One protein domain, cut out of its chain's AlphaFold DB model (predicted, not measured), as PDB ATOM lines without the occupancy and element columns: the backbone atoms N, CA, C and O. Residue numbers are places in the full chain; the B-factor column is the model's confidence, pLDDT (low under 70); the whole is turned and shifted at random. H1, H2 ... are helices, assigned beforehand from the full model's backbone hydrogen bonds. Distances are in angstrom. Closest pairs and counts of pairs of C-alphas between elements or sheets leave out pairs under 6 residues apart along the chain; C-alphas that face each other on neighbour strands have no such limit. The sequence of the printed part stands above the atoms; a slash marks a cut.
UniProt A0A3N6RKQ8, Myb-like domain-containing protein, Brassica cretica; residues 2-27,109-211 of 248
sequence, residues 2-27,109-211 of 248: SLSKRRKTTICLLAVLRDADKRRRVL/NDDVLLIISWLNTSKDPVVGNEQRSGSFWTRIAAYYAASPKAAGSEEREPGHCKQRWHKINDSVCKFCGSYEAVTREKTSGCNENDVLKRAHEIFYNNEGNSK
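What this domain is: This is residues 2 to 27 and 109 to 211 of the 248 residues of the protein "Myb-like domain-containing protein" of Brassica cretica (UniProt A0A3N6RKQ8). Long helix H5 makes a spine: H2 and H4, crossed on each other, pack near its first residues, and H6 crosses it near its last. H1 passes close by, residues 20 to 27 sticking out. The printed part has 129 residues, six named helices, class all helix; it is only just loose, close to compact, radius of gyration of the C-alphas 17.0 A, spans 48, 35 and 34 A.

How they stand to each other: Hub H5, residues 158 to 184, touches H6, residues 192 to 209, through 174 to 183 alone, at a steep 59 degrees; C-alphas 179 and 199 are closest, 4.8 A. H2, residues 109 to 123, touches H4, residues 133 to 145; C-alphas 117 and 140 are closest, 5.5 A. H3, residues 125 to 129, touches no helix; 0 of 1 O i to N i+4 and 1 of 2 O i to N i+3 pairs are within hydrogen-bond range.

Where its parts are: H1, residues 3 to 27, 35.2 A, begins at C-alpha (35.692, -39.743, 207.910). H5 measures 38.6 A; H6 ends at (53.454, -10.650, 213.674).

The domain as a whole: Residues 28 to 108 are cut out, leaving 18.2 A between C-alphas 27 and 109. H4 to H5 is a long link. In the printed part 52 residues have pLDDT under 70, among them residues 2 to 27.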
ATOM      1  N   SER A   2      38.853 -38.179 204.475       40.94
ATOM      2  CA  SER A   2      38.491 -39.381 205.260       40.94
ATOM      3  C   SER A   2      37.562 -39.026 206.431       40.94
ATOM      4  O   SER A   2      37.725 -37.960 207.032       40.94
ATOM      5  N   LEU A   3      36.606 -39.906 206.767       42.41
ATOM      6  CA  LEU A   3      35.692 -39.743 207.910       42.41
ATOM      7  C   LEU A   3      36.440 -39.418 209.213       42.41
ATOM      8  O   LEU A   3      35.974 -38.596 209.996       42.41
ATOM      9  N   SER A   4      37.627 -39.996 209.414       36.00
ATOM     10  CA  SER A   4      38.469 -39.732 210.590       36.00
ATOM     11  C   SER A   4      38.918 -38.264 210.670       36.00
ATOM     12  O   SER A   4      38.923 -37.657 211.738       36.00
ATOM     13  N   LYS A   5      39.200 -37.642 209.518       46.69
ATOM     14  CA  LYS A   5      39.617 -36.235 209.423       46.69
ATOM     15  C   LYS A   5      38.438 -35.284 209.665       46.69
ATOM     16  O   LYS A   5      38.602 -34.289 210.357       46.69
ATOM     17  N   ARG A   6      37.235 -35.645 209.190       54.38
ATOM     18  CA  ARG A   6      35.992 -34.900 209.473       54.38
ATOM     19  C   ARG A   6      35.650 -34.953 210.961       54.38
ATOM     20  O   ARG A   6      35.439 -33.909 211.556       54.38
ATOM     21  N   ARG A   7      35.710 -36.137 211.581       50.62
ATOM     22  CA  ARG A   7      35.440 -36.325 213.017       50.62
ATOM     23  C   ARG A   7      36.374 -35.495 213.905       50.62
ATOM     24  O   ARG A   7      35.888 -34.858 214.828       50.62
ATOM     25  N   LYS A   8      37.676 -35.431 213.600       47.78
ATOM     26  CA  LYS A   8      38.640 -34.598 214.351       47.78
ATOM     27  C   LYS A   8      38.312 -33.102 214.261       47.78
ATOM     28  O   LYS A   8      38.244 -32.438 215.290       47.78
ATOM     29  N   THR A   9      38.026 -32.588 213.063       53.12
ATOM     30  CA  THR A   9      37.622 -31.183 212.871       53.12
ATOM     31  C   THR A   9      36.281 -30.872 213.540       53.12
ATOM     32  O   THR A   9      36.155 -29.841 214.196       53.12
ATOM     33  N   THR A  10      35.300 -31.778 213.456       55.16
ATOM     34  CA  THR A  10      34.015 -31.665 214.161       55.16
ATOM     35  C   THR A  10      34.211 -31.614 215.676       55.16
ATOM     36  O   THR A  10      33.580 -30.797 216.332       55.16
ATOM     37  N   ILE A  11      35.092 -32.443 216.245       55.75
ATOM     38  CA  ILE A  11      35.366 -32.454 217.689       55.75
ATOM     39  C   ILE A  11      36.032 -31.143 218.130       55.75
ATOM     40  O   ILE A  11      35.576 -30.547 219.103       55.75
ATOM     41  N   CYS A  12      37.035 -30.644 217.397       52.72
ATOM     42  CA  CYS A  12      37.671 -29.361 217.716       52.72
ATOM     43  C   CYS A  12      36.690 -28.184 217.597       52.72
ATOM     44  O   CYS A  12      36.623 -27.347 218.493       52.72
ATOM     45  N   LEU A  13      35.872 -28.141 216.541       62.03
ATOM     46  CA  LEU A  13      34.856 -27.100 216.369       62.03
ATOM     47  C   LEU A  13      33.758 -27.179 217.429       62.03
ATOM     48  O   LEU A  13      33.361 -26.149 217.952       62.03
ATOM     49  N   LEU A  14      33.282 -28.374 217.790       60.75
ATOM     50  CA  LEU A  14      32.295 -28.531 218.859       60.75
ATOM     51  C   LEU A  14      32.871 -28.170 220.231       60.75
ATOM     52  O   LEU A  14      32.133 -27.642 221.053       60.75
ATOM     53  N   ALA A  15      34.160 -28.408 220.483       54.12
ATOM     54  CA  ALA A  15      34.819 -27.981 221.716       54.12
ATOM     55  C   ALA A  15      34.905 -26.447 221.806       54.12
ATOM     56  O   ALA A  15      34.523 -25.873 222.822       54.12
ATOM     57  N   VAL A  16      35.306 -25.784 220.716       52.62
ATOM     58  CA  VAL A  16      35.382 -24.313 220.639       52.62
ATOM     59  C   VAL A  16      33.987 -23.674 220.681       52.62
ATOM     60  O   VAL A  16      33.777 -22.680 221.374       52.62
ATOM     61  N   LEU A  17      32.996 -24.264 220.006       52.47
ATOM     62  CA  LEU A  17      31.613 -23.776 220.027       52.47
ATOM     63  C   LEU A  17      30.931 -24.016 221.377       52.47
ATOM     64  O   LEU A  17      30.177 -23.160 221.819       52.47
ATOM     65  N   ARG A  18      31.210 -25.130 222.063       51.97
ATOM     66  CA  ARG A  18      30.681 -25.406 223.410       51.97
ATOM     67  C   ARG A  18      31.257 -24.449 224.459       51.97
ATOM     68  O   ARG A  18      30.558 -24.128 225.418       51.97
ATOM     69  N   ASP A  19      32.482 -23.961 224.265       42.50
ATOM     70  CA  ASP A  19      33.060 -22.889 225.086       42.50
ATOM     71  C   ASP A  19      32.393 -21.526 224.806       42.50
ATOM     72  O   ASP A  19      32.003 -20.808 225.731       42.50
ATOM     73  N   ALA A  20      32.135 -21.213 223.531       41.72
ATOM     74  CA  ALA A  20      31.388 -20.017 223.138       41.72
ATOM     75  C   ALA A  20      29.921 -20.035 223.626       41.72
ATOM     76  O   ALA A  20      29.384 -18.991 224.003       41.72
ATOM     77  N   ASP A  21      29.281 -21.208 223.677       38.53
ATOM     78  CA  ASP A  21      27.907 -21.378 224.170       38.53
ATOM     79  C   ASP A  21      27.822 -21.245 225.701       38.53
ATOM     80  O   ASP A  21      26.881 -20.649 226.223       38.53
ATOM     81  N   LYS A  22      28.853 -21.672 226.453       39.66
ATOM     82  CA  LYS A  22      28.959 -21.357 227.894       39.66
ATOM     83  C   LYS A  22      29.045 -19.845 228.126       39.66
ATOM     84  O   LYS A  22      28.335 -19.331 228.985       39.66
ATOM     85  N   ARG A  23      29.822 -19.108 227.323       39.25
ATOM     86  CA  ARG A  23      29.879 -17.632 227.393       39.25
ATOM     87  C   ARG A  23      28.562 -16.968 226.978       39.25
ATOM     88  O   ARG A  23      28.189 -15.948 227.551       39.25
ATOM     89  N   ARG A  24      27.815 -17.562 226.039       35.81
ATOM     90  CA  ARG A  24      26.492 -17.068 225.627       35.81
ATOM     91  C   ARG A  24      25.406 -17.373 226.665       35.81
ATOM     92  O   ARG A  24      24.543 -16.529 226.861       35.81
ATOM     93  N   ARG A  25      25.481 -18.490 227.400       31.02
ATOM     94  CA  ARG A  25      24.574 -18.797 228.525       31.02
ATOM     95  C   ARG A  25      24.815 -17.888 229.735       31.02
ATOM     96  O   ARG A  25      23.851 -17.488 230.377       31.02
ATOM     97  N   VAL A  26      26.065 -17.492 229.992       34.31
ATOM     98  CA  VAL A  26      26.396 -16.499 231.034       34.31
ATOM     99  C   VAL A  26      25.937 -15.089 230.632       34.31
ATOM    100  O   VAL A  26      25.437 -14.360 231.483       34.31
ATOM    101  N   LEU A  27      25.986 -14.723 229.342       30.47
ATOM    102  CA  LEU A  27      25.396 -13.460 228.867       30.47
ATOM    103  C   LEU A  27      23.855 -13.477 228.809       30.47
ATOM    104  O   LEU A  27      23.241 -12.431 228.986       30.47
ATOM    105  N   ASN A 109      28.558 -13.655 210.873       80.88
ATOM    106  CA  ASN A 109      27.294 -14.387 210.813       80.88
ATOM    107  C   ASN A 109      27.287 -15.419 209.678       80.88
ATOM    108  O   ASN A 109      26.787 -16.528 209.877       80.88
ATOM    109  N   ASP A 110      27.874 -15.078 208.529       85.38
ATOM    110  CA  ASP A 110      28.063 -16.010 207.413       85.38
ATOM    111  C   ASP A 110      28.967 -17.178 207.822       85.38
ATOM    112  O   ASP A 110      28.683 -18.327 207.488       85.38
ATOM    113  N   ASP A 111      30.024 -16.910 208.594       87.69
ATOM    114  CA  ASP A 111      30.922 -17.953 209.102       87.69
ATOM    115  C   ASP A 111      30.189 -18.923 210.028       87.69
ATOM    116  O   ASP A 111      30.323 -20.138 209.886       87.69
ATOM    117  N   VAL A 112      29.377 -18.399 210.951       86.81
ATOM    118  CA  VAL A 112      28.548 -19.221 211.843       86.81
ATOM    119  C   VAL A 112      27.597 -20.095 211.030       86.81
ATOM    120  O   VAL A 112      27.494 -21.293 211.292       86.81
ATOM    121  N   LEU A 113      26.933 -19.526 210.023       85.81
ATOM    122  CA  LEU A 113      26.024 -20.277 209.165       85.81
ATOM    123  C   LEU A 113      26.759 -21.360 208.368       85.81
ATOM    124  O   LEU A 113      26.309 -22.501 208.324       85.81
ATOM    125  N   LEU A 114      27.923 -21.038 207.804       87.31
ATOM    126  CA  LEU A 114      28.764 -21.990 207.086       87.31
ATOM    127  C   LEU A 114      29.206 -23.152 207.987       87.31
ATOM    128  O   LEU A 114      29.180 -24.306 207.556       87.31
ATOM    129  N   ILE A 115      29.558 -22.873 209.247       87.31
ATOM    130  CA  ILE A 115      29.903 -23.906 210.232       87.31
ATOM    131  C   ILE A 115      28.699 -24.795 210.545       87.31
ATOM    132  O   ILE A 115      28.842 -26.017 210.576       87.31
ATOM    133  N   ILE A 116      27.511 -24.216 210.729       85.94
ATOM    134  CA  ILE A 116      26.277 -24.978 210.966       85.94
ATOM    135  C   ILE A 116      25.957 -25.880 209.764       85.94
ATOM    136  O   ILE A 116      25.748 -27.082 209.942       85.94
ATOM    137  N   SER A 117      25.989 -25.344 208.542       85.94
ATOM    138  CA  SER A 117      25.750 -26.105 207.308       85.94
ATOM    139  C   SER A 117      26.759 -27.243 207.126       85.94
ATOM    140  O   SER A 117      26.393 -28.366 206.765       85.94
ATOM    141  N   TRP A 118      28.034 -27.002 207.439       86.06
ATOM    142  CA  TRP A 118      29.064 -28.040 207.413       86.06
ATOM    143  C   TRP A 118      28.819 -29.122 208.477       86.06
ATOM    144  O   TRP A 118      28.926 -30.313 208.187       86.06
ATOM    145  N   LEU A 119      28.435 -28.741 209.701       83.56
ATOM    146  CA  LEU A 119      28.131 -29.694 210.771       83.56
ATOM    147  C   LEU A 119      26.929 -30.578 210.423       83.56
ATOM    148  O   LEU A 119      26.996 -31.787 210.652       83.56
ATOM    149  N   ASN A 120      25.878 -30.006 209.837       83.12
ATOM    150  CA  ASN A 120      24.687 -30.744 209.412       83.12
ATOM    151  C   ASN A 120      25.016 -31.764 208.317       83.12
ATOM    152  O   ASN A 120      24.697 -32.942 208.460       83.12
ATOM    153  N   THR A 121      25.750 -31.358 207.279       77.69
ATOM    154  CA  THR A 121      26.166 -32.277 206.203       77.69
ATOM    155  C   THR A 121      27.187 -33.319 206.661       77.69
ATOM    156  O   THR A 121      27.227 -34.421 206.126       77.69
ATOM    157  N   SER A 122      28.015 -33.016 207.666       73.75
ATOM    158  CA  SER A 122      29.011 -33.965 208.185       73.75
ATOM    159  C   SER A 122      28.412 -35.149 208.954       73.75
ATOM    160  O   SER A 122      29.078 -36.178 209.086       73.75
ATOM    161  N   LYS A 123      27.188 -34.995 209.479       69.88
ATOM    162  CA  LYS A 123      26.475 -35.998 210.287       69.88
ATOM    163  C   LYS A 123      25.516 -36.863 209.469       69.88
ATOM    164  O   LYS A 123      25.051 -37.877 209.979       69.88
ATOM    165  N   ASP A 124      25.217 -36.460 208.239       62.31
ATOM    166  CA  ASP A 124      24.281 -37.154 207.364       62.31
ATOM    167  C   ASP A 124      24.875 -38.509 206.905       62.31
ATOM    168  O   ASP A 124      25.954 -38.532 206.296       62.31
ATOM    169  N   PRO A 125      24.215 -39.651 207.200       57.81
ATOM    170  CA  PRO A 125      24.700 -40.981 206.825       57.81
ATOM    171  C   PRO A 125      24.836 -41.164 205.306       57.81
ATOM    172  O   PRO A 125      25.687 -41.940 204.868       57.81
ATOM    173  N   VAL A 126      24.082 -40.407 204.499       58.03
ATOM    174  CA  VAL A 126      24.151 -40.426 203.027       58.03
ATOM    175  C   VAL A 126      25.522 -39.946 202.529       58.03
ATOM    176  O   VAL A 126      26.038 -40.421 201.517       58.03
ATOM    177  N   VAL A 127      26.191 -39.076 203.291       56.41
ATOM    178  CA  VAL A 127      27.501 -38.498 202.944       56.41
ATOM    179  C   VAL A 127      28.661 -39.485 203.158       56.41
ATOM    180  O   VAL A 127      29.780 -39.250 202.689       56.41
ATOM    181  N   GLY A 128      28.413 -40.625 203.815       51.84
ATOM    182  CA  GLY A 128      29.391 -41.706 203.985       51.84
ATOM    183  C   GLY A 128      29.873 -42.326 202.667       51.84
ATOM    184  O   GLY A 128      30.986 -42.846 202.626       51.84
ATOM    185  N   ASN A 129      29.083 -42.202 201.593       49.66
ATOM    186  CA  ASN A 129      29.351 -42.806 200.282       49.66
ATOM    187  C   ASN A 129      29.815 -41.800 199.201       49.66
ATOM    188  O   ASN A 129      30.085 -42.170 198.061       49.66
ATOM    189  N   GLU A 130      29.932 -40.509 199.523       56.12
ATOM    190  CA  GLU A 130      30.241 -39.480 198.523       56.12
ATOM    191  C   GLU A 130      31.748 -39.319 198.298       56.12
ATOM    192  O   GLU A 130      32.425 -38.486 198.912       56.12
ATOM    193  N   GLN A 131      32.281 -40.127 197.380       53.16
ATOM    194  CA  GLN A 131      33.672 -40.044 196.920       53.16
ATOM    195  C   GLN A 131      33.999 -38.746 196.161       53.16
ATOM    196  O   GLN A 131      35.174 -38.392 196.052       53.16
ATOM    197  N   ARG A 132      33.006 -37.988 195.671       62.66
ATOM    198  CA  ARG A 132      33.245 -36.741 194.927       62.66
ATOM    199  C   ARG A 132      33.116 -35.542 195.857       62.66
ATOM    200  O   ARG A 132      32.031 -35.169 196.277       62.66
ATOM    201  N   SER A 133      34.238 -34.880 196.139       68.56
ATOM    202  CA  SER A 133      34.279 -33.669 196.970       68.56
ATOM    203  C   SER A 133      33.339 -32.552 196.503       68.56
ATOM    204  O   SER A 133      33.001 -31.703 197.316       68.56
ATOM    205  N   GLY A 134      32.933 -32.545 195.227       74.31
ATOM    206  CA  GLY A 134      31.980 -31.582 194.671       74.31
ATOM    207  C   GLY A 134      30.592 -31.660 195.315       74.31
ATOM    208  O   GLY A 134      30.127 -30.650 195.829       74.31
ATOM    209  N   SER A 135      29.979 -32.852 195.392       81.31
ATOM    210  CA  SER A 135      28.611 -33.029 195.925       81.31
ATOM    211  C   SER A 135      28.486 -32.594 197.385       81.31
ATOM    212  O   SER A 135      27.474 -32.026 197.793       81.31
ATOM    213  N   PHE A 136      29.552 -32.797 198.161       82.31
ATOM    214  CA  PHE A 136      29.620 -32.372 199.553       82.31
ATOM    215  C   PHE A 136      29.471 -30.851 199.696       82.31
ATOM    216  O   PHE A 136      28.665 -30.383 200.498       82.31
ATOM    217  N   TRP A 137      30.216 -30.077 198.901       85.94
ATOM    218  CA  TRP A 137      30.138 -28.616 198.944       85.94
ATOM    219  C   TRP A 137      28.852 -28.090 198.312       85.94
ATOM    220  O   TRP A 137      28.309 -27.113 198.818       85.94
ATOM    221  N   THR A 138      28.315 -28.764 197.290       87.06
ATOM    222  CA  THR A 138      26.988 -28.456 196.732       87.06
ATOM    223  C   THR A 138      25.901 -28.566 197.799       87.06
ATOM    224  O   THR A 138      25.102 -27.649 197.962       87.06
ATOM    225  N   ARG A 139      25.909 -29.635 198.607       86.06
ATOM    226  CA  ARG A 139      24.953 -29.787 199.712       86.06
ATOM    227  C   ARG A 139      25.132 -28.703 200.781       86.06
ATOM    228  O   ARG A 139      24.149 -28.196 201.310       86.06
ATOM    229  N   ILE A 140      26.373 -28.324 201.096       85.75
ATOM    230  CA  ILE A 140      26.650 -27.234 202.048       85.75
ATOM    231  C   ILE A 140      26.104 -25.900 201.536       85.75
ATOM    232  O   ILE A 140      25.486 -25.177 202.318       85.75
ATOM    233  N   ALA A 141      26.314 -25.585 200.256       87.31
ATOM    234  CA  ALA A 141      25.788 -24.374 199.632       87.31
ATOM    235  C   ALA A 141      24.253 -24.354 199.673       87.31
ATOM    236  O   ALA A 141      23.679 -23.359 200.103       87.31
ATOM    237  N   ALA A 142      23.600 -25.485 199.384       86.12
ATOM    238  CA  ALA A 142      22.147 -25.611 199.491       86.12
ATOM    239  C   ALA A 142      21.634 -25.355 200.924       86.12
ATOM    240  O   ALA A 142      20.690 -24.592 201.117       86.12
ATOM    241  N   TYR A 143      22.281 -25.918 201.954       82.25
ATOM    242  CA  TYR A 143      21.926 -25.626 203.354       82.25
ATOM    243  C   TYR A 143      22.182 -24.168 203.745       82.25
ATOM    244  O   TYR A 143      21.438 -23.602 204.544       82.25
ATOM    245  N   TYR A 144      23.246 -23.565 203.213       81.19
ATOM    246  CA  TYR A 144      23.550 -22.154 203.424       81.19
ATOM    247  C   TYR A 144      22.466 -21.260 202.803       81.19
ATOM    248  O   TYR A 144      21.974 -20.354 203.471       81.19
ATOM    249  N   ALA A 145      22.051 -21.549 201.567       81.38
ATOM    250  CA  ALA A 145      21.022 -20.812 200.836       81.38
ATOM    251  C   ALA A 145      19.617 -20.988 201.437       81.38
ATOM    252  O   ALA A 145      18.849 -20.033 201.497       81.38
ATOM    253  N   ALA A 146      19.302 -22.177 201.960       78.81
ATOM    254  CA  ALA A 146      18.032 -22.461 202.634       78.81
ATOM    255  C   ALA A 146      17.860 -21.724 203.978       78.81
ATOM    256  O   ALA A 146      16.784 -21.753 204.577       78.81
ATOM    257  N   SER A 147      18.912 -21.080 204.490       66.50
ATOM    258  CA  SER A 147      18.838 -20.305 205.722       66.50
ATOM    259  C   SER A 147      18.052 -19.009 205.507       66.50
ATOM    260  O   SER A 147      18.420 -18.221 204.637       66.50
ATOM    261  N   PRO A 148      17.063 -18.684 206.362       61.47
ATOM    262  CA  PRO A 148      16.326 -17.419 206.285       61.47
ATOM    263  C   PRO A 148      17.226 -16.176 206.351       61.47
ATOM    264  O   PRO A 148      16.848 -15.110 205.886       61.47
ATOM    265  N   LYS A 149      18.439 -16.306 206.910       58.66
ATOM    266  CA  LYS A 149      19.439 -15.227 206.977       58.66
ATOM    267  C   LYS A 149      20.180 -14.981 205.658       58.66
ATOM    268  O   LYS A 149      20.868 -13.975 205.550       58.66
ATOM    269  N   ALA A 150      20.065 -15.896 204.696       57.53
ATOM    270  CA  ALA A 150      20.573 -15.753 203.333       57.53
ATOM    271  C   ALA A 150      19.474 -15.316 202.343       57.53
ATOM    272  O   ALA A 150      19.782 -15.033 201.184       57.53
ATOM    273  N   ALA A 151      18.210 -15.243 202.787       49.28
ATOM    274  CA  ALA A 151      17.079 -14.842 201.960       49.28
ATOM    275  C   ALA A 151      17.251 -13.387 201.492       49.28
ATOM    276  O   ALA A 151      17.405 -12.477 202.306       49.28
ATOM    277  N   GLY A 152      17.263 -13.181 200.173       50.84
ATOM    278  CA  GLY A 152      17.547 -11.886 199.539       50.84
ATOM    279  C   GLY A 152      18.997 -11.707 199.079       50.84
ATOM    280  O   GLY A 152      19.344 -10.662 198.541       50.84
ATOM    281  N   SER A 153      19.847 -12.721 199.260       54.28
ATOM    282  CA  SER A 153      21.225 -12.724 198.782       54.28
ATOM    283  C   SER A 153      21.410 -13.831 197.728       54.28
ATOM    284  O   SER A 153      21.067 -14.980 197.973       54.28
ATOM    285  N   GLU A 154      21.942 -13.477 196.554       56.38
ATOM    286  CA  GLU A 154      22.419 -14.391 195.497       56.38
ATOM    287  C   GLU A 154      23.180 -15.603 196.058       56.38
ATOM    288  O   GLU A 154      23.967 -15.480 197.006       56.38
ATOM    289  N   GLU A 155      22.946 -16.768 195.464       61.09
ATOM    290  CA  GLU A 155      23.443 -18.047 195.955       61.09
ATOM    291  C   GLU A 155      24.983 -18.080 195.993       61.09
ATOM    292  O   GLU A 155      25.676 -17.772 195.023       61.09
ATOM    293  N   ARG A 156      25.558 -18.439 197.148       70.81
ATOM    294  CA  ARG A 156      27.015 -18.582 197.284       70.81
ATOM    295  C   ARG A 156      27.458 -19.873 196.598       70.81
ATOM    296  O   ARG A 156      27.103 -20.960 197.042       70.81
ATOM    297  N   GLU A 157      28.292 -19.742 195.568       81.94
ATOM    298  CA  GLU A 157      28.870 -20.890 194.856       81.94
ATOM    299  C   GLU A 157      29.644 -21.836 195.819       81.94
ATOM    300  O   GLU A 157      30.356 -21.366 196.718       81.94
ATOM    301  N   PRO A 158      29.523 -23.170 195.661       83.81
ATOM    302  CA  PRO A 158      30.161 -24.168 196.528       83.81
ATOM    303  C   PRO A 158      31.671 -23.984 196.761       83.81
ATOM    304  O   PRO A 158      32.175 -24.198 197.872       83.81
ATOM    305  N   GLY A 159      32.417 -23.584 195.736       86.38
ATOM    306  CA  GLY A 159      33.832 -23.234 195.798       86.38
ATOM    307  C   GLY A 159      34.125 -22.049 196.718       86.38
ATOM    308  O   GLY A 159      35.086 -22.118 197.492       86.38
ATOM    309  N   HIS A 160      33.280 -21.013 196.747       87.12
ATOM    310  CA  HIS A 160      33.406 -19.914 197.715       87.12
ATOM    311  C   HIS A 160      33.254 -20.402 199.163       87.12
ATOM    312  O   HIS A 160      34.064 -20.041 200.026       87.12
ATOM    313  N   CYS A 161      32.269 -21.265 199.431       87.94
ATOM    314  CA  CYS A 161      32.080 -21.888 200.745       87.94
ATOM    315  C   CYS A 161      33.307 -22.714 201.155       87.94
ATOM    316  O   CYS A 161      33.797 -22.585 202.279       87.94
ATOM    317  N   LYS A 162      33.863 -23.508 200.232       88.31
ATOM    318  CA  LYS A 162      35.079 -24.298 200.466       88.31
ATOM    319  C   LYS A 162      36.282 -23.418 200.810       88.31
ATOM    320  O   LYS A 162      36.986 -23.682 201.786       88.31
ATOM    321  N   GLN A 163      36.535 -22.368 200.031       89.81
ATOM    322  CA  GLN A 163      37.655 -21.456 200.279       89.81
ATOM    323  C   GLN A 163      37.524 -20.750 201.629       89.81
ATOM    324  O   GLN A 163      38.500 -20.654 202.378       89.81
ATOM    325  N   ARG A 164      36.319 -20.275 201.969       91.19
ATOM    326  CA  ARG A 164      36.077 -19.644 203.266       91.19
ATOM    327  C   ARG A 164      36.258 -20.627 204.414       91.19
ATOM    328  O   ARG A 164      36.920 -20.287 205.391       91.19
ATOM    329  N   TRP A 165      35.751 -21.847 204.264       88.88
ATOM    330  CA  TRP A 165      35.927 -22.909 205.247       88.88
ATOM    331  C   TRP A 165      37.400 -23.175 205.554       88.88
ATOM    332  O   TRP A 165      37.771 -23.285 206.718       88.88
ATOM    333  N   HIS A 166      38.259 -23.231 204.533       87.69
ATOM    334  CA  HIS A 166      39.693 -23.426 204.746       87.69
ATOM    335  C   HIS A 166      40.317 -22.312 205.594       87.69
ATOM    336  O   HIS A 166      41.132 -22.615 206.462       87.69
ATOM    337  N   LYS A 167      39.898 -21.053 205.407       87.50
ATOM    338  CA  LYS A 167      40.354 -19.926 206.239       87.50
ATOM    339  C   LYS A 167      39.874 -20.049 207.685       87.50
ATOM    340  O   LYS A 167      40.674 -19.885 208.597       87.50
ATOM    341  N   ILE A 168      38.599 -20.383 207.896       86.62
ATOM    342  CA  ILE A 168      38.042 -20.612 209.241       86.62
ATOM    343  C   ILE A 168      38.796 -21.750 209.933       86.62
ATOM    344  O   ILE A 168      39.217 -21.614 211.077       86.62
ATOM    345  N   ASN A 169      39.001 -22.863 209.230       85.12
ATOM    346  CA  ASN A 169      39.682 -24.025 209.779       85.12
ATOM    347  C   ASN A 169      41.148 -23.722 210.125       85.12
ATOM    348  O   ASN A 169      41.620 -24.181 211.158       85.12
ATOM    349  N   ASP A 170      41.852 -22.938 209.305       83.88
ATOM    350  CA  ASP A 170      43.209 -22.471 209.615       83.88
ATOM    351  C   ASP A 170      43.243 -21.648 210.913       83.88
ATOM    352  O   ASP A 170      44.014 -21.957 211.823       83.88
ATOM    353  N   SER A 171      42.344 -20.669 211.059       85.00
ATOM    354  CA  SER A 171      42.227 -19.878 212.291       85.00
ATOM    355  C   SER A 171      41.913 -20.742 213.517       85.00
ATOM    356  O   SER A 171      42.520 -20.552 214.570       85.00
ATOM    357  N   VAL A 172      41.017 -21.725 213.383       82.69
ATOM    358  CA  VAL A 172      40.684 -22.667 214.464       82.69
ATOM    359  C   VAL A 172      41.897 -23.514 214.844       82.69
ATOM    360  O   VAL A 172      42.203 -23.632 216.026       82.69
ATOM    361  N   CYS A 173      42.626 -24.068 213.872       82.56
ATOM    362  CA  CYS A 173      43.819 -24.873 214.138       82.56
ATOM    363  C   CYS A 173      44.907 -24.074 214.864       82.56
ATOM    364  O   CYS A 173      45.490 -24.569 215.829       82.56
ATOM    365  N   LYS A 174      45.152 -22.830 214.447       83.38
ATOM    366  CA  LYS A 174      46.108 -21.938 215.113       83.38
ATOM    367  C   LYS A 174      45.694 -21.619 216.546       83.38
ATOM    368  O   LYS A 174      46.525 -21.707 217.445       83.38
ATOM    369  N   PHE A 175      44.415 -21.310 216.768       83.69
ATOM    370  CA  PHE A 175      43.898 -21.071 218.114       83.69
ATOM    371  C   PHE A 175      44.023 -22.313 219.003       83.69
ATOM    372  O   PHE A 175      44.448 -22.196 220.148       83.69
ATOM    373  N   CYS A 176      43.728 -23.509 218.478       84.00
ATOM    374  CA  CYS A 176      43.954 -24.760 219.204       84.00
ATOM    375  C   CYS A 176      45.422 -24.914 219.627       84.00
ATOM    376  O   CYS A 176      45.673 -25.269 220.775       84.00
ATOM    377  N   GLY A 177      46.377 -24.589 218.749       82.62
ATOM    378  CA  GLY A 177      47.803 -24.597 219.091       82.62
ATOM    379  C   GLY A 177      48.156 -23.605 220.205       82.62
ATOM    380  O   GLY A 177      48.888 -23.951 221.130       82.62
ATOM    381  N   SER A 178      47.591 -22.392 220.175       82.12
ATOM    382  CA  SER A 178      47.758 -21.409 221.258       82.12
ATOM    383  C   SER A 178      47.158 -21.899 222.578       82.12
ATOM    384  O   SER A 178      47.788 -21.782 223.624       82.12
ATOM    385  N   TYR A 179      45.961 -22.485 222.540       81.06
ATOM    386  CA  TYR A 179      45.300 -23.044 223.715       81.06
ATOM    387  C   TYR A 179      46.087 -24.210 224.325       81.06
ATOM    388  O   TYR A 179      46.246 -24.278 225.544       81.06
ATOM    389  N   GLU A 180      46.617 -25.107 223.493       84.56
ATOM    390  CA  GLU A 180      47.453 -26.223 223.934       84.56
ATOM    391  C   GLU A 180      48.752 -25.731 224.582       84.56
ATOM    392  O   GLU A 180      49.111 -26.214 225.655       84.56
ATOM    393  N   ALA A 181      49.413 -24.722 224.002       85.31
ATOM    394  CA  ALA A 181      50.610 -24.117 224.586       85.31
ATOM    395  C   ALA A 181      50.347 -23.576 226.003       85.31
ATOM    396  O   ALA A 181      51.043 -23.958 226.943       85.31
ATOM    397  N   VAL A 182      49.278 -22.790 226.185       83.62
ATOM    398  CA  VAL A 182      48.896 -22.265 227.511       83.62
ATOM    399  C   VAL A 182      48.517 -23.389 228.471       83.62
ATOM    400  O   VAL A 182      48.830 -23.332 229.658       83.62
ATOM    401  N   THR A 183      47.842 -24.424 227.972       82.50
ATOM    402  CA  THR A 183      47.428 -25.562 228.797       82.50
ATOM    403  C   THR A 183      48.631 -26.373 229.282       82.50
ATOM    404  O   THR A 183      48.623 -26.830 230.423       82.50
ATOM    405  N   ARG A 184      49.689 -26.512 228.471       86.00
ATOM    406  CA  ARG A 184      50.952 -27.157 228.877       86.00
ATOM    407  C   ARG A 184      51.713 -26.356 229.932       86.00
ATOM    408  O   ARG A 184      52.370 -26.949 230.779       86.00
ATOM    409  N   GLU A 185      51.609 -25.032 229.891       82.44
ATOM    410  CA  GLU A 185      52.219 -24.110 230.861       82.44
ATOM    411  C   GLU A 185      51.343 -23.879 232.102       82.44
ATOM    412  O   GLU A 185      51.669 -23.067 232.971       82.44
ATOM    413  N   LYS A 186      50.201 -24.570 232.206       79.25
ATOM    414  CA  LYS A 186      49.245 -24.346 233.282       79.25
ATOM    415  C   LYS A 186      49.782 -24.868 234.617       79.25
ATOM    416  O   LYS A 186      49.765 -26.066 234.883       79.25
ATOM    417  N   THR A 187      50.168 -23.952 235.498       70.19
ATOM    418  CA  THR A 187      50.482 -24.260 236.899       70.19
ATOM    419  C   THR A 187      49.201 -24.538 237.697       70.19
ATOM    420  O   THR A 187      48.128 -23.998 237.394       70.19
ATOM    421  N   SER A 188      49.293 -25.384 238.729       69.25
ATOM    422  CA  SER A 188      48.189 -25.665 239.659       69.25
ATOM    423  C   SER A 188      47.583 -24.360 240.192       69.25
ATOM    424  O   SER A 188      48.304 -23.532 240.740       69.25
ATOM    425  N   GLY A 189      46.271 -24.174 240.014       71.19
ATOM    426  CA  GLY A 189      45.539 -22.972 240.443       71.19
ATOM    427  C   GLY A 189      45.041 -22.051 239.320       71.19
ATOM    428  O   GLY A 189      44.252 -21.155 239.599       71.19
ATOM    429  N   CYS A 190      45.423 -22.264 238.053       71.31
ATOM    430  CA  CYS A 190      44.876 -21.475 236.935       71.31
ATOM    431  C   CYS A 190      43.448 -21.911 236.546       71.31
ATOM    432  O   CYS A 190      43.213 -23.087 236.221       71.31
ATOM    433  N   ASN A 191      42.523 -20.945 236.508       82.00
ATOM    434  CA  ASN A 191      41.142 -21.134 236.064       82.00
ATOM    435  C   ASN A 191      41.083 -21.379 234.543       82.00
ATOM    436  O   ASN A 191      41.920 -20.890 233.784       82.00
ATOM    437  N   GLU A 192      40.065 -22.103 234.074       79.25
ATOM    438  CA  GLU A 192      39.802 -22.314 232.642       79.25
ATOM    439  C   GLU A 192      39.630 -20.982 231.894       79.25
ATOM    440  O   GLU A 192      40.121 -20.821 230.776       79.25
ATOM    441  N   ASN A 193      39.004 -19.992 232.539       80.94
ATOM    442  CA  ASN A 193      38.846 -18.652 231.970       80.94
ATOM    443  C   ASN A 193      40.188 -17.946 231.724       80.94
ATOM    444  O   ASN A 193      40.333 -17.264 230.708       80.94
ATOM    445  N   ASP A 194      41.174 -18.144 232.604       83.50
ATOM    446  CA  ASP A 194      42.504 -17.536 232.480       83.50
ATOM    447  C   ASP A 194      43.293 -18.173 231.337       83.50
ATOM    448  O   ASP A 194      43.956 -17.475 230.568       83.50
ATOM    449  N   VAL A 195      43.171 -19.497 231.186       83.38
ATOM    450  CA  VAL A 195      43.763 -20.241 230.067       83.38
ATOM    451  C   VAL A 195      43.227 -19.713 228.741       83.38
ATOM    452  O   VAL A 195      44.001 -19.407 227.837       83.38
ATOM    453  N   LEU A 196      41.906 -19.548 228.631       85.25
ATOM    454  CA  LEU A 196      41.275 -19.042 227.412       85.25
ATOM    455  C   LEU A 196      41.686 -17.600 227.112       85.25
ATOM    456  O   LEU A 196      41.972 -17.275 225.960       85.25
ATOM    457  N   LYS A 197      41.755 -16.742 228.136       88.12
ATOM    458  CA  LYS A 197      42.195 -15.353 227.974       88.12
ATOM    459  C   LYS A 197      43.625 -15.284 227.429       88.12
ATOM    460  O   LYS A 197      43.845 -14.645 226.403       88.12
ATOM    461  N   ARG A 198      44.566 -16.011 228.040       85.12
ATOM    462  CA  ARG A 198      45.960 -16.073 227.565       85.12
ATOM    463  C   ARG A 198      46.073 -16.695 226.172       85.12
ATOM    464  O   ARG A 198      46.854 -16.226 225.352       85.12
ATOM    465  N   ALA A 199      45.274 -17.719 225.868       85.56
ATOM    466  CA  ALA A 199      45.270 -18.343 224.546       85.56
ATOM    467  C   ALA A 199      44.826 -17.356 223.455       85.56
ATOM    468  O   ALA A 199      45.437 -17.306 222.386       85.56
ATOM    469  N   HIS A 200      43.811 -16.533 223.737       85.00
ATOM    470  CA  HIS A 200      43.407 -15.443 222.850       85.00
ATOM    471  C   HIS A 200      44.527 -14.414 222.661       85.00
ATOM    472  O   HIS A 200      44.808 -14.039 221.526       85.00
ATOM    473  N   GLU A 201      45.192 -13.991 223.739       88.38
ATOM    474  CA  GLU A 201      46.314 -13.043 223.669       88.38
ATOM    475  C   GLU A 201      47.446 -13.571 222.768       88.38
ATOM    476  O   GLU A 201      47.877 -12.877 221.845       88.38
ATOM    477  N   ILE A 202      47.869 -14.827 222.955       87.62
ATOM    478  CA  ILE A 202      48.900 -15.467 222.117       87.62
ATOM    479  C   ILE A 202      48.453 -15.549 220.652       87.62
ATOM    480  O   ILE A 202      49.231 -15.232 219.748       87.62
ATOM    481  N   PHE A 203      47.205 -15.950 220.405       85.81
ATOM    482  CA  PHE A 203      46.658 -16.089 219.057       85.81
ATOM    483  C   PHE A 203      46.686 -14.761 218.282       85.81
ATOM    484  O   PHE A 203      47.212 -14.705 217.167       85.81
ATOM    485  N   TYR A 204      46.182 -13.674 218.876       85.38
ATOM    486  CA  TYR A 204      46.152 -12.363 218.218       85.38
ATOM    487  C   TYR A 204      47.550 -11.758 218.038       85.38
ATOM    488  O   TYR A 204      47.829 -11.167 216.990       85.38
ATOM    489  N   ASN A 205      48.455 -11.958 219.002       86.69
ATOM    490  CA  ASN A 205      49.840 -11.491 218.897       86.69
ATOM    491  C   ASN A 205      50.591 -12.167 217.734       86.69
ATOM    492  O   ASN A 205      51.369 -11.521 217.026       86.69
ATOM    493  N   ASN A 206      50.327 -13.452 217.486       79.19
ATOM    494  CA  ASN A 206      50.954 -14.192 216.392       79.19
ATOM    495  C   ASN A 206      50.378 -13.823 215.005       79.19
ATOM    496  O   ASN A 206      51.124 -13.677 214.030       79.19
ATOM    497  N   GLU A 207      49.066 -13.598 214.908       69.31
ATOM    498  CA  GLU A 207      48.403 -13.144 213.671       69.31
ATOM    499  C   GLU A 207      48.847 -11.724 213.251       69.31
ATOM    500  O   GLU A 207      48.964 -11.432 212.057       69.31
ATOM    501  N   GLY A 208      49.174 -10.847 214.209       58.97
ATOM    502  CA  GLY A 208      49.762  -9.526 213.943       58.97
ATOM    503  C   GLY A 208      51.222  -9.577 213.464       58.97
ATOM    504  O   GLY A 208      51.603  -8.837 212.555       58.97
ATOM    505  N   ASN A 209      52.033 -10.483 214.021       53.28
ATOM    506  CA  ASN A 209      53.454 -10.650 213.674       53.28
ATOM    507  C   ASN A 209      53.661 -11.354 212.314       53.28
ATOM    508  O   ASN A 209      54.581 -11.029 211.564       53.28
ATOM    509  N   SER A 210      52.750 -12.249 211.922       52.34
ATOM    510  CA  SER A 210      52.830 -12.999 210.655       52.34
ATOM    511  C   SER A 210      52.848 -12.112 209.395       52.34
ATOM    512  O   SER A 210      53.351 -12.531 208.356       52.34
ATOM    513  N   LYS A 211      52.352 -10.866 209.475       50.84
ATOM    514  CA  LYS A 211      52.414  -9.880 208.375       50.84
ATOM    515  C   LYS A 211      53.750  -9.134 208.289       50.84
ATOM    516  O   LYS A 211      54.043  -8.566 207.244       50.84
TER     517      LYS A 211